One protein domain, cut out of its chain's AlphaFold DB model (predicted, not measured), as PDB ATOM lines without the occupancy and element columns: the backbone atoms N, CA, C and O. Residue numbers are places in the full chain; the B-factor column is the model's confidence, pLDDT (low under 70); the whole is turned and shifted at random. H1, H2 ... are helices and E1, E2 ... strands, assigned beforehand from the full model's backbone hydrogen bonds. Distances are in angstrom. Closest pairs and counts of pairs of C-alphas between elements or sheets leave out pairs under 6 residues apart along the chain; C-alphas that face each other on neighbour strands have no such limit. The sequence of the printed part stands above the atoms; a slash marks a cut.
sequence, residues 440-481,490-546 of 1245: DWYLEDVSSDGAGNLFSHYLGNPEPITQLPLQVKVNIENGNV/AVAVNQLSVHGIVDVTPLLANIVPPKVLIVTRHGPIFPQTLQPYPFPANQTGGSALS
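What this domain is: This is residues 440 to 481 and 490 to 546 of the 1245 residues of the protein "Penicillin acylase family protein" of Deltaproteobacteria bacterium (UniProt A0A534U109). Three small antiparallel sheets follow one another along an elongated model: a strongly twisted four-stranded sheet at one end, the pair E4 and E7 in the middle, and the pair E5 and E6 at the far end, with short H1 between the two pairs. The 99 printed residues hold eight named strands and one named helix, in the order E1 E2 E3 E4 E5 E6 H1 E7 E8. The large sheet has the order E3 E2 E1 E8; the class is mostly strand, though under half of the residues are in named elements. The whole is loose, with a radius of gyration of the C-alphas of 16.7 A and spans of 56 by 29 by 19 A.

Where its parts are: E1, residues 440 to 448, is 24.6 A long from C-alpha 440 at (169.450, 240.222, 136.525). E2 is residues 454 to 458, E3 461 to 464, E4 466 to 469, E5 473 to 476, E6 500 to 503, H1 505 to 508 and E7 515 to 518. E8, residues 542 to 546, 13.3 A, ends at C-alpha (172.246, 233.786, 141.767).

How they stand to each other: E1, E2 and E3 form a meander, each strand the antiparallel neighbour of the one before, in two hairpins; N 455 and O 447 are 2.9 A apart, N 463 and O 456 2.8 A. E1 pairs with E8 over residues 442 to 446, N 444 and O 544 at 2.8 A. E3 runs on into E4 at 25 degrees. E4 is antiparallel to E7, N 466 and O 518 at 2.8 A; E5 is antiparallel to E6, N 474 and O 502 at 2.9 A. E4 and E5 are apart. H1, not on the large sheet, is too short for an O i to N i+4 pair; its one O i to N i+3 pair is within range.

The domain as a whole: The farthest C-alphas, of Leu 459 and Asn 480, are 56.5 A apart. Residues 482 to 489 are not printed, a gap of 11.5 A between C-alphas 481 and 490. The link from E7 to E8 is long, 23 residues. pLDDT is under 70 for 43 residues, among them 490 to 502 and 527 to 540.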
ATOM      1  N   ASP A 440     168.208 240.765 137.112       88.38
ATOM      2  CA  ASP A 440     169.450 240.222 136.525       88.38
ATOM      3  C   ASP A 440     169.774 238.827 137.086       88.38
ATOM      4  O   ASP A 440     169.662 238.562 138.289       88.38
ATOM      5  N   TRP A 441     170.271 237.948 136.213       86.50
ATOM      6  CA  TRP A 441     170.774 236.617 136.561       86.50
ATOM      7  C   TRP A 441     172.298 236.542 136.431       86.50
ATOM      8  O   TRP A 441     172.855 236.859 135.378       86.50
ATOM      9  N   TYR A 442     172.989 236.067 137.471       87.75
ATOM     10  CA  TYR A 442     174.452 236.116 137.564       87.75
ATOM     11  C   TYR A 442     175.087 234.730 137.713       87.75
ATOM     12  O   TYR A 442     174.769 233.980 138.634       87.75
ATOM     13  N   LEU A 443     176.053 234.414 136.844       86.69
ATOM     14  CA  LEU A 443     176.921 233.243 136.965       86.69
ATOM     15  C   LEU A 443     178.056 233.523 137.960       86.69
ATOM     16  O   LEU A 443     179.011 234.241 137.656       86.69
ATOM     17  N   GLU A 444     177.941 232.930 139.142       88.88
ATOM     18  CA  GLU A 444     178.886 233.005 140.256       88.88
ATOM     19  C   GLU A 444     180.059 232.027 140.096       88.88
ATOM     20  O   GLU A 444     179.882 230.889 139.652       88.88
ATOM     21  N   ASP A 445     181.239 232.435 140.570       88.69
ATOM     22  CA  ASP A 445     182.364 231.546 140.903       88.69
ATOM     23  C   ASP A 445     182.344 231.284 142.418       88.69
ATOM     24  O   ASP A 445     182.323 232.233 143.207       88.69
ATOM     25  N   VAL A 446     182.292 230.013 142.830       89.06
ATOM     26  CA  VAL A 446     181.955 229.597 144.206       89.06
ATOM     27  C   VAL A 446     182.998 228.648 144.792       89.06
ATOM     28  O   VAL A 446     183.410 227.683 144.158       89.06
ATOM     29  N   SER A 447     183.382 228.858 146.053       89.19
ATOM     30  CA  SER A 447     184.350 228.015 146.779       89.19
ATOM     31  C   SER A 447     183.894 227.659 148.200       89.19
ATOM     32  O   SER A 447     182.995 228.296 148.746       89.19
ATOM     33  N   SER A 448     184.550 226.672 148.824       86.12
ATOM     34  CA  SER A 448     184.384 226.334 150.244       86.12
ATOM     35  C   SER A 448     185.717 226.371 150.996       86.12
ATOM     36  O   SER A 448     186.777 226.133 150.417       86.12
ATOM     37  N   ASP A 449     185.654 226.618 152.307       85.88
ATOM     38  CA  ASP A 449     186.776 226.444 153.243       85.88
ATOM     39  C   ASP A 449     186.916 225.004 153.776       85.88
ATOM     40  O   ASP A 449     187.868 224.689 154.489       85.88
ATOM     41  N   GLY A 450     185.952 224.133 153.462       78.50
ATOM     42  CA  GLY A 450     185.871 222.759 153.955       78.50
ATOM     43  C   GLY A 450     185.399 222.596 155.404       78.50
ATOM     44  O   GLY A 450     185.245 221.465 155.867       78.50
ATOM     45  N   ALA A 451     185.089 223.689 156.107       81.06
ATOM     46  CA  ALA A 451     184.309 223.666 157.347       81.06
ATOM     47  C   ALA A 451     182.788 223.717 157.081       81.06
ATOM     48  O   ALA A 451     181.992 223.564 158.008       81.06
ATOM     49  N   GLY A 452     182.384 223.908 155.819       78.62
ATOM     50  CA  GLY A 452     180.990 224.039 155.387       78.62
ATOM     51  C   GLY A 452     180.553 225.484 155.133       78.62
ATOM     52  O   GLY A 452     179.381 225.717 154.820       78.62
ATOM     53  N   ASN A 453     181.473 226.449 155.229       86.50
ATOM     54  CA  ASN A 453     181.232 227.800 154.738       86.50
ATOM     55  C   ASN A 453     181.408 227.818 153.212       86.50
ATOM     56  O   ASN A 453     182.178 227.030 152.650       86.50
ATOM     57  N   LEU A 454     180.668 228.701 152.547       89.12
ATOM     58  CA  LEU A 454     180.681 228.887 151.097       89.12
ATOM     59  C   LEU A 454     180.928 230.365 150.790       89.12
ATOM     60  O   LEU A 454     180.526 231.226 151.575       89.12
ATOM     61  N   PHE A 455     181.583 230.645 149.667       91.81
ATOM     62  CA  PHE A 455     181.961 231.997 149.257       91.81
ATOM     63  C   PHE A 455     181.791 232.178 147.748       91.81
ATOM     64  O   PHE A 455     182.264 231.319 147.002       91.81
ATOM     65  N   SER A 456     181.184 233.285 147.316       93.19
ATOM     66  CA  SER A 456     181.285 233.818 145.947       93.19
ATOM     67  C   SER A 456     182.615 234.574 145.779       93.19
ATOM     68  O   SER A 456     183.260 234.913 146.775       93.19
ATOM     69  N   HIS A 457     183.058 234.848 144.548       91.88
ATOM     70  CA  HIS A 457     184.302 235.595 144.282       91.88
ATOM     71  C   HIS A 457     184.061 236.898 143.517       91.88
ATOM     72  O   HIS A 457     183.959 236.903 142.293       91.88
ATOM     73  N   TYR A 458     184.058 238.024 144.234       92.81
ATOM     74  CA  TYR A 458     183.883 239.360 143.660       92.81
ATOM     75  C   TYR A 458     185.225 240.080 143.477       92.81
ATOM     76  O   TYR A 458     185.984 240.273 144.434       92.81
ATOM     77  N   LEU A 459     185.551 240.464 142.237       91.50
ATOM     78  CA  LEU A 459     186.832 241.085 141.859       91.50
ATOM     79  C   LEU A 459     188.068 240.299 142.363       91.50
ATOM     80  O   LEU A 459     189.109 240.880 142.672       91.50
ATOM     81  N   GLY A 460     187.943 238.969 142.470       87.69
ATOM     82  CA  GLY A 460     188.973 238.063 142.996       87.69
ATOM     83  C   GLY A 460     189.065 237.973 144.527       87.69
ATOM     84  O   GLY A 460     190.060 237.455 145.036       87.69
ATOM     85  N   ASN A 461     188.068 238.473 145.266       91.81
ATOM     86  CA  ASN A 461     187.993 238.415 146.729       91.81
ATOM     87  C   ASN A 461     186.816 237.523 147.169       91.81
ATOM     88  O   ASN A 461     185.728 237.665 146.606       91.81
ATOM     89  N   PRO A 462     186.982 236.658 148.188       92.06
ATOM     90  CA  PRO A 462     185.898 235.816 148.682       92.06
ATOM     91  C   PRO A 462     184.858 236.628 149.474       92.06
ATOM     92  O   PRO A 462     185.172 237.255 150.488       92.06
ATOM     93  N   GLU A 463     183.607 236.561 149.034       93.75
ATOM     94  CA  GLU A 463     182.407 237.120 149.661       93.75
ATOM     95  C   GLU A 463     181.622 235.978 150.341       93.75
ATOM     96  O   GLU A 463     181.306 234.994 149.675       93.75
ATOM     97  N   PRO A 464     181.305 236.036 151.651       93.50
ATOM     98  CA  PRO A 464     180.574 234.958 152.321       93.50
ATOM     99  C   PRO A 464     179.143 234.772 151.792       93.50
ATOM    100  O   PRO A 464     178.358 235.718 151.756       93.50
ATOM    101  N   ILE A 465     178.782 233.527 151.472       92.81
ATOM    102  CA  ILE A 465     177.414 233.133 151.112       92.81
ATOM    103  C   ILE A 465     176.626 232.851 152.396       92.81
ATOM    104  O   ILE A 465     176.976 231.964 153.183       92.81
ATOM    105  N   THR A 466     175.532 233.586 152.591       93.56
ATOM    106  CA  THR A 466     174.592 233.383 153.701       93.56
ATOM    107  C   THR A 466     173.828 232.073 153.510       93.56
ATOM    108  O   THR A 466     173.454 231.716 152.395       93.56
ATOM    109  N   GLN A 467     173.598 231.338 154.603       90.00
ATOM    110  CA  GLN A 467     172.965 230.019 154.579       90.00
ATOM    111  C   GLN A 467     171.783 229.971 155.557       90.00
ATOM    112  O   GLN A 467     171.985 230.000 156.773       90.00
ATOM    113  N   LEU A 468     170.559 229.870 155.039       88.44
ATOM    114  CA  LEU A 468     169.326 229.737 155.828       88.44
ATOM    115  C   LEU A 468     168.839 228.280 155.782       88.44
ATOM    116  O   LEU A 468     169.002 227.654 154.740       88.44
ATOM    117  N   PRO A 469     168.245 227.708 156.844       84.94
ATOM    118  CA  PRO A 469     167.677 226.359 156.787       84.94
ATOM    119  C   PRO A 469     166.455 226.295 155.855       84.94
ATOM    120  O   PRO A 469     165.680 227.246 155.777       84.94
ATOM    121  N   LEU A 470     166.278 225.155 155.185       83.12
ATOM    122  CA  LEU A 470     165.146 224.839 154.303       83.12
ATOM    123  C   LEU A 470     164.309 223.708 154.926       83.12
ATOM    124  O   LEU A 470     164.889 222.807 155.538       83.12
ATOM    125  N   GLN A 471     162.981 223.716 154.764       82.38
ATOM    126  CA  GLN A 471     162.119 222.599 155.182       82.38
ATOM    127  C   GLN A 471     160.950 222.408 154.211       82.38
ATOM    128  O   GLN A 471     160.135 223.307 154.033       82.38
ATOM    129  N   VAL A 472     160.814 221.205 153.653       78.31
ATOM    130  CA  VAL A 472     159.704 220.836 152.763       78.31
ATOM    131  C   VAL A 472     158.824 219.789 153.438       78.31
ATOM    132  O   VAL A 472     159.313 218.755 153.900       78.31
ATOM    133  N   LYS A 473     157.517 220.060 153.492       80.62
ATOM    134  CA  LYS A 473     156.502 219.177 154.072       80.62
ATOM    135  C   LYS A 473     155.421 218.882 153.038       80.62
ATOM    136  O   LYS A 473     155.007 219.793 152.338       80.62
ATOM    137  N   VAL A 474     154.970 217.631 152.958       76.56
ATOM    138  CA  VAL A 474     154.097 217.152 151.872       76.56
ATOM    139  C   VAL A 474     152.929 216.342 152.424       76.56
ATOM    140  O   VAL A 474     153.136 215.517 153.315       76.56
ATOM    141  N   ASN A 475     151.723 216.553 151.895       74.25
ATOM    142  CA  ASN A 475     150.552 215.710 152.153       74.25
ATOM    143  C   ASN A 475     150.695 214.360 151.419       74.25
ATOM    144  O   ASN A 475     151.001 214.341 150.226       74.25
ATOM    145  N   ILE A 476     150.507 213.233 152.115       65.69
ATOM    146  CA  ILE A 476     150.695 211.883 151.553       65.69
ATOM    147  C   ILE A 476     149.459 211.004 151.812       65.69
ATOM    148  O   ILE A 476     149.014 210.838 152.953       65.69
ATOM    149  N   GLU A 477     148.938 210.398 150.740       55.44
ATOM    150  CA  GLU A 477     147.875 209.385 150.764       55.44
ATOM    151  C   GLU A 477     148.458 207.952 150.778       55.44
ATOM    152  O   GLU A 477     149.490 207.676 150.165       55.44
ATOM    153  N   ASN A 478     147.795 207.008 151.462       49.47
ATOM    154  CA  ASN A 478     148.177 205.589 151.436       49.47
ATOM    155  C   ASN A 478     147.532 204.838 150.258       49.47
ATOM    156  O   ASN A 478     146.335 204.551 150.290       49.47
ATOM    157  N   GLY A 479     148.352 204.377 149.310       39.22
ATOM    158  CA  GLY A 479     147.991 203.362 148.312       39.22
ATOM    159  C   GLY A 479     148.816 202.075 148.464       39.22
ATOM    160  O   GLY A 479     150.011 202.121 148.758       39.22
ATOM    161  N   ASN A 480     148.208 200.901 148.253       31.09
ATOM    162  CA  ASN A 480     148.935 199.621 148.257       31.09
ATOM    163  C   ASN A 480     149.770 199.460 146.974       31.09
ATOM    164  O   ASN A 480     149.229 199.119 145.924       31.09
ATOM    165  N   VAL A 481     151.092 199.632 147.060       32.72
ATOM    166  CA  VAL A 481     152.000 199.457 145.913       32.72
ATOM    167  C   VAL A 481     152.496 198.009 145.810       32.72
ATOM    168  O   VAL A 481     153.292 197.551 146.630       32.72
ATOM    169  N   ALA A 490     162.083 207.171 144.175       39.53
ATOM    170  CA  ALA A 490     161.367 205.993 144.691       39.53
ATOM    171  C   ALA A 490     162.188 205.072 145.635       39.53
ATOM    172  O   ALA A 490     161.996 203.854 145.678       39.53
ATOM    173  N   VAL A 491     163.150 205.630 146.374       42.41
ATOM    174  CA  VAL A 491     163.973 204.916 147.369       42.41
ATOM    175  C   VAL A 491     163.487 205.174 148.802       42.41
ATOM    176  O   VAL A 491     163.738 204.341 149.670       42.41
ATOM    177  N   ALA A 492     162.755 206.269 149.048       43.16
ATOM    178  CA  ALA A 492     162.319 206.665 150.392       43.16
ATOM    179  C   ALA A 492     160.809 206.508 150.673       43.16
ATOM    180  O   ALA A 492     160.434 206.217 151.806       43.16
ATOM    181  N   VAL A 493     159.937 206.679 149.671       45.09
ATOM    182  CA  VAL A 493     158.476 206.766 149.901       45.09
ATOM    183  C   VAL A 493     157.832 205.395 150.162       45.09
ATOM    184  O   VAL A 493     156.907 205.293 150.963       45.09
ATOM    185  N   ASN A 494     158.377 204.310 149.597       42.94
ATOM    186  CA  ASN A 494     157.826 202.942 149.669       42.94
ATOM    187  C   ASN A 494     157.870 202.280 151.076       42.94
ATOM    188  O   ASN A 494     157.776 201.056 151.179       42.94
ATOM    189  N   GLN A 495     158.037 203.053 152.156       41.34
ATOM    190  CA  GLN A 495     157.879 202.619 153.555       41.34
ATOM    191  C   GLN A 495     157.077 203.606 154.435       41.34
ATOM    192  O   GLN A 495     156.921 203.358 155.632       41.34
ATOM    193  N   LEU A 496     156.540 204.703 153.882       43.72
ATOM    194  CA  LEU A 496     155.735 205.680 154.627       43.72
ATOM    195  C   LEU A 496     154.261 205.255 154.716       43.72
ATOM    196  O   LEU A 496     153.401 205.775 154.017       43.72
ATOM    197  N   SER A 497     153.955 204.322 155.619       40.72
ATOM    198  CA  SER A 497     152.573 203.940 155.959       40.72
ATOM    199  C   SER A 497     151.917 204.943 156.924       40.72
ATOM    200  O   SER A 497     151.587 204.598 158.061       40.72
ATOM    201  N   VAL A 498     151.789 206.205 156.504       40.22
ATOM    202  CA  VAL A 498     151.316 207.329 157.337       40.22
ATOM    203  C   VAL A 498     150.387 208.221 156.512       40.22
ATOM    204  O   VAL A 498     150.794 208.709 155.469       40.22
ATOM    205  N   HIS A 499     149.158 208.449 156.985       51.03
ATOM    206  CA  HIS A 499     148.304 209.518 156.451       51.03
ATOM    207  C   HIS A 499     148.694 210.858 157.083       51.03
ATOM    208  O   HIS A 499     148.808 210.939 158.311       51.03
ATOM    209  N   GLY A 500     148.817 211.901 156.263       59.22
ATOM    210  CA  GLY A 500     148.997 213.289 156.697       59.22
ATOM    211  C   GLY A 500     150.299 213.930 156.218       59.22
ATOM    212  O   GLY A 500     151.031 213.367 155.406       59.22
ATOM    213  N   ILE A 501     150.574 215.129 156.731       65.12
ATOM    214  CA  ILE A 501     151.716 215.956 156.321       65.12
ATOM    215  C   ILE A 501     153.027 215.403 156.909       65.12
ATOM    216  O   ILE A 501     153.172 215.287 158.129       65.12
ATOM    217  N   VAL A 502     154.003 215.106 156.045       68.38
ATOM    218  CA  VAL A 502     155.321 214.547 156.402       68.38
ATOM    219  C   VAL A 502     156.445 215.497 155.979       68.38
ATOM    220  O   VAL A 502     156.452 215.983 154.853       68.38
ATOM    221  N   ASP A 503     157.426 215.730 156.857       74.00
ATOM    222  CA  ASP A 503     158.686 216.405 156.507       74.00
ATOM    223  C   ASP A 503     159.564 215.468 155.662       74.00
ATOM    224  O   ASP A 503     160.045 214.437 156.143       74.00
ATOM    225  N   VAL A 504     159.763 215.828 154.392       69.06
ATOM    226  CA  VAL A 504     160.544 215.046 153.419       69.06
ATOM    227  C   VAL A 504     161.969 215.575 153.240       69.06
ATOM    228  O   VAL A 504     162.759 214.971 152.514       69.06
ATOM    229  N   THR A 505     162.343 216.665 153.915       69.88
ATOM    230  CA  THR A 505     163.657 217.323 153.771       69.88
ATOM    231  C   THR A 505     164.846 216.364 153.957       69.88
ATOM    232  O   THR A 505     165.760 216.393 153.130       69.88
ATOM    233  N   PRO A 506     164.856 215.441 154.949       68.44
ATOM    234  CA  PRO A 506     165.943 214.467 155.101       68.44
ATOM    235  C   PRO A 506     166.048 213.461 153.944       68.44
ATOM    236  O   PRO A 506     167.105 212.865 153.742       68.44
ATOM    237  N   LEU A 507     164.960 213.259 153.196       61.88
ATOM    238  CA  LEU A 507     164.879 212.355 152.045       61.88
ATOM    239  C   LEU A 507     165.380 213.059 150.773       61.88
ATOM    240  O   LEU A 507     166.072 212.451 149.955       61.88
ATOM    241  N   LEU A 508     165.078 214.356 150.646       62.09
ATOM    242  CA  LEU A 508     165.511 215.217 149.541       62.09
ATOM    243  C   LEU A 508     166.975 215.674 149.647       62.09
ATOM    244  O   LEU A 508     167.525 216.108 148.642       62.09
ATOM    245  N   ALA A 509     167.634 215.533 150.803       63.94
ATOM    246  CA  ALA A 509     168.976 216.069 151.081       63.94
ATOM    247  C   ALA A 509     170.103 215.658 150.097       63.94
ATOM    248  O   ALA A 509     171.137 216.321 150.037       63.94
ATOM    249  N   ASN A 510     169.925 214.580 149.321       56.50
ATOM    250  CA  ASN A 510     170.868 214.148 148.272       56.50
ATOM    251  C   ASN A 510     170.582 214.762 146.883       56.50
ATOM    252  O   ASN A 510     171.350 214.543 145.952       56.50
ATOM    253  N   ILE A 511     169.468 215.484 146.740       54.94
ATOM    254  CA  ILE A 511     168.931 216.052 145.491       54.94
ATOM    255  C   ILE A 511     168.830 217.581 145.612       54.94
ATOM    256  O   ILE A 511     169.061 218.297 144.645       54.94
ATOM    257  N   VAL A 512     168.522 218.079 146.814       63.31
ATOM    258  CA  VAL A 512     168.387 219.504 147.135       63.31
ATOM    259  C   VAL A 512     169.022 219.770 148.507       63.31
ATOM    260  O   VAL A 512     168.828 218.958 149.415       63.31
ATOM    261  N   PRO A 513     169.789 220.857 148.710       66.69
ATOM    262  CA  PRO A 513     170.394 221.155 149.999       66.69
ATOM    263  C   PRO A 513     169.319 221.411 151.058       66.69
ATOM    264  O   PRO A 513     168.312 222.049 150.760       66.69
ATOM    265  N   PRO A 514     169.554 221.059 152.333       75.25
ATOM    266  CA  PRO A 514     168.679 221.434 153.449       75.25
ATOM    267  C   PRO A 514     168.812 222.929 153.821       75.25
ATOM    268  O   PRO A 514     168.658 223.306 154.986       75.25
ATOM    269  N   LYS A 515     169.188 223.779 152.854       84.12
ATOM    270  CA  LYS A 515     169.552 225.185 153.026       84.12
ATOM    271  C   LYS A 515     169.244 226.012 151.774       84.12
ATOM    272  O   LYS A 515     169.605 225.601 150.676       84.12
ATOM    273  N   VAL A 516     168.704 227.214 151.963       87.88
ATOM    274  CA  VAL A 516     168.768 228.297 150.968       87.88
ATOM    275  C   VAL A 516     170.138 228.966 151.077       87.88
ATOM    276  O   VAL A 516     170.630 229.201 152.184       87.88
ATOM    277  N   LEU A 517     170.754 229.263 149.936       90.06
ATOM    278  CA  LEU A 517     172.051 229.929 149.825       90.06
ATOM    279  C   LEU A 517     171.840 231.324 149.227       90.06
ATOM    280  O   LEU A 517     171.036 231.460 148.311       90.06
ATOM    281  N   ILE A 518     172.513 232.356 149.741       93.19
ATOM    282  CA  ILE A 518     172.314 233.757 149.323       93.19
ATOM    283  C   ILE A 518     173.670 234.465 149.186       93.19
ATOM    284  O   ILE A 518     174.439 234.520 150.148       93.19
ATOM    285  N   VAL A 519     173.949 235.016 148.003       94.31
ATOM    286  CA  VAL A 519     175.049 235.963 147.743       94.31
ATOM    287  C   VAL A 519     174.595 237.349 148.189       94.31
ATOM    288  O   VAL A 519     173.449 237.720 147.950       94.31
ATOM    289  N   THR A 520     175.459 238.115 148.860       87.75
ATOM    290  CA  THR A 520     175.017 239.336 149.559       87.75
ATOM    291  C   THR A 520     174.705 240.485 148.595       87.75
ATOM    292  O   THR A 520     173.809 241.276 148.882       87.75
ATOM    293  N   ARG A 521     175.407 240.573 147.457       90.44
ATOM    294  CA  ARG A 521     175.133 241.566 146.397       90.44
ATOM    295  C   ARG A 521     173.901 241.221 145.557       90.44
ATOM    296  O   ARG A 521     172.978 242.026 145.481       90.44
ATOM    297  N   HIS A 522     173.900 240.035 144.946       92.81
ATOM    298  CA  HIS A 522     172.889 239.651 143.959       92.81
ATOM    299  C   HIS A 522     171.611 239.113 144.618       92.81
ATOM    300  O   HIS A 522     170.553 239.719 144.493       92.81
ATOM    301  N   GLY A 523     171.701 238.014 145.374       93.50
ATOM    302  CA  GLY A 523     170.541 237.408 146.030       93.50
ATOM    303  C   GLY A 523     170.620 235.880 146.122       93.50
ATOM    304  O   GLY A 523     171.719 235.322 146.239       93.50
ATOM    305  N   PRO A 524     169.476 235.169 146.159       91.88
ATOM    306  CA  PRO A 524     169.458 233.729 146.378       91.88
ATOM    307  C   PRO A 524     170.087 232.955 145.213       91.88
ATOM    308  O   PRO A 524     169.829 233.231 144.044       91.88
ATOM    309  N   ILE A 525     170.893 231.948 145.553       86.94
ATOM    310  CA  ILE A 525     171.389 230.925 144.632       86.94
ATOM    311  C   ILE A 525     170.344 229.818 144.519       86.94
ATOM    312  O   ILE A 525     169.914 229.265 145.538       86.94
ATOM    313  N   PHE A 526     170.010 229.411 143.292       77.75
ATOM    314  CA  PHE A 526     169.134 228.255 143.104       77.75
ATOM    315  C   PHE A 526     169.854 226.947 143.472       77.75
ATOM    316  O   PHE A 526     170.991 226.739 143.038       77.75
ATOM    317  N   PRO A 527     169.279 226.041 144.291       62.09
ATOM    318  CA  PRO A 527     170.126 225.070 144.985       62.09
ATOM    319  C   PRO A 527     170.561 223.876 144.120       62.09
ATOM    320  O   PRO A 527     171.677 223.387 144.279       62.09
ATOM    321  N   GLN A 528     169.728 223.456 143.159       61.00
ATOM    322  CA  GLN A 528     170.051 222.451 142.126       61.00
ATOM    323  C   GLN A 528     171.102 222.966 141.123       61.00
ATOM    324  O   GLN A 528     171.665 222.210 140.336       61.00
ATOM    325  N   THR A 529     171.338 224.275 141.150       59.78
ATOM    326  CA  THR A 529     172.231 225.015 140.264       59.78
ATOM    327  C   THR A 529     173.687 224.950 140.762       59.78
ATOM    328  O   THR A 529     174.627 225.077 139.985       59.78
ATOM    329  N   LEU A 530     173.930 224.704 142.051       59.41
ATOM    330  CA  LEU A 530     175.270 224.777 142.638       59.41
ATOM    331  C   LEU A 530     176.173 223.603 142.186       59.41
ATOM    332  O   LEU A 530     176.001 222.471 142.640       59.41
ATOM    333  N   GLN A 531     177.151 223.868 141.313       59.75
ATOM    334  CA  GLN A 531     177.987 222.849 140.663       59.75
ATOM    335  C   GLN A 531     179.420 222.772 141.234       59.75
ATOM    336  O   GLN A 531     180.068 223.812 141.370       59.75
ATOM    337  N   PRO A 532     179.967 221.560 141.476       61.16
ATOM    338  CA  PRO A 532     179.294 220.268 141.362       61.16
ATOM    339  C   PRO A 532     178.363 219.997 142.548       61.16
ATOM    340  O   PRO A 532     178.665 220.338 143.692       61.16
ATOM    341  N   TYR A 533     177.244 219.337 142.259       59.06
ATOM    342  CA  TYR A 533     176.195 219.083 143.236       59.06
ATOM    343  C   TYR A 533     176.328 217.706 143.928       59.06
ATOM    344  O   TYR A 533     176.528 216.706 143.232       59.06
ATOM    345  N   PRO A 534     176.136 217.593 145.263       63.84
ATOM    346  CA  PRO A 534     176.177 218.664 146.264       63.84
ATOM    347  C   PRO A 534     177.627 219.099 146.533       63.84
ATOM    348  O   PRO A 534     178.534 218.269 146.463       63.84
ATOM    349  N   PHE A 535     177.847 220.371 146.898       68.44
ATOM    350  CA  PHE A 535     179.203 220.928 147.024       68.44
ATOM    351  C   PHE A 535     180.073 220.133 148.012       68.44
ATOM    352  O   PHE A 535     179.780 220.119 149.216       68.44
ATOM    353  N   PRO A 536     181.154 219.475 147.561       63.97
ATOM    354  CA  PRO A 536     181.969 218.670 148.456       63.97
ATOM    355  C   PRO A 536     182.803 219.559 149.383       63.97
ATOM    356  O   PRO A 536     183.525 220.442 148.925       63.97
ATOM    357  N   ALA A 537     182.813 219.264 150.686       59.84
ATOM    358  CA  ALA A 537     183.647 219.973 151.669       59.84
ATOM    359  C   ALA A 537     185.172 219.798 151.452       59.84
ATOM    360  O   ALA A 537     185.980 220.315 152.214       59.84
ATOM    361  N   ASN A 538     185.593 219.051 150.430       60.88
ATOM    362  CA  ASN A 538     186.980 218.927 149.989       60.88
ATOM    363  C   ASN A 538     187.244 219.575 148.613       60.88
ATOM    364  O   ASN A 538     188.286 219.302 148.015       60.88
ATOM    365  N   GLN A 539     186.333 220.417 148.109       66.31
ATOM    366  CA  GLN A 539     186.524 221.215 146.896       66.31
ATOM    367  C   GLN A 539     186.651 222.715 147.176       66.31
ATOM    368  O   GLN A 539     186.065 223.260 148.108       66.31
ATOM    369  N   THR A 540     187.427 223.382 146.321       65.94
ATOM    370  CA  THR A 540     187.847 224.783 146.475       65.94
ATOM    371  C   THR A 540     187.346 225.699 145.352       65.94
ATOM    372  O   THR A 540     187.825 226.823 145.250       65.94
ATOM    373  N   GLY A 541     186.447 225.231 144.481       74.88
ATOM    374  CA  GLY A 541     185.973 225.973 143.307       74.88
ATOM    375  C   GLY A 541     184.839 225.247 142.574       74.88
ATOM    376  O   GLY A 541     184.789 224.017 142.602       74.88
ATOM    377  N   GLY A 542     183.956 226.007 141.930       81.81
ATOM    378  CA  GLY A 542     182.699 225.567 141.318       81.81
ATOM    379  C   GLY A 542     181.883 226.776 140.837       81.81
ATOM    380  O   GLY A 542     182.404 227.888 140.826       81.81
ATOM    381  N   SER A 543     180.626 226.597 140.427       81.19
ATOM    382  CA  SER A 543     179.804 227.710 139.908       81.19
ATOM    383  C   SER A 543     178.318 227.592 140.236       81.19
ATOM    384  O   SER A 543     177.806 226.487 140.418       81.19
ATOM    385  N   ALA A 544     177.615 228.725 140.280       82.69
ATOM    386  CA  ALA A 544     176.194 228.809 140.628       82.69
ATOM    387  C   ALA A 544     175.469 229.910 139.828       82.69
ATOM    388  O   ALA A 544     176.138 230.820 139.351       82.69
ATOM    389  N   LEU A 545     174.135 229.881 139.737       84.31
ATOM    390  CA  LEU A 545     173.346 231.066 139.397       84.31
ATOM    391  C   LEU A 545     172.758 231.647 140.672       84.31
ATOM    392  O   LEU A 545     172.052 230.948 141.408       84.31
ATOM    393  N   SER A 546     173.033 232.927 140.892       89.31
ATOM    394  CA  SER A 546     172.246 233.786 141.767       89.31
ATOM    395  C   SER A 546     171.296 234.644 140.927       89.31
ATOM    396  O   SER A 546     171.501 234.838 139.725       89.31
TER     397      SER A 546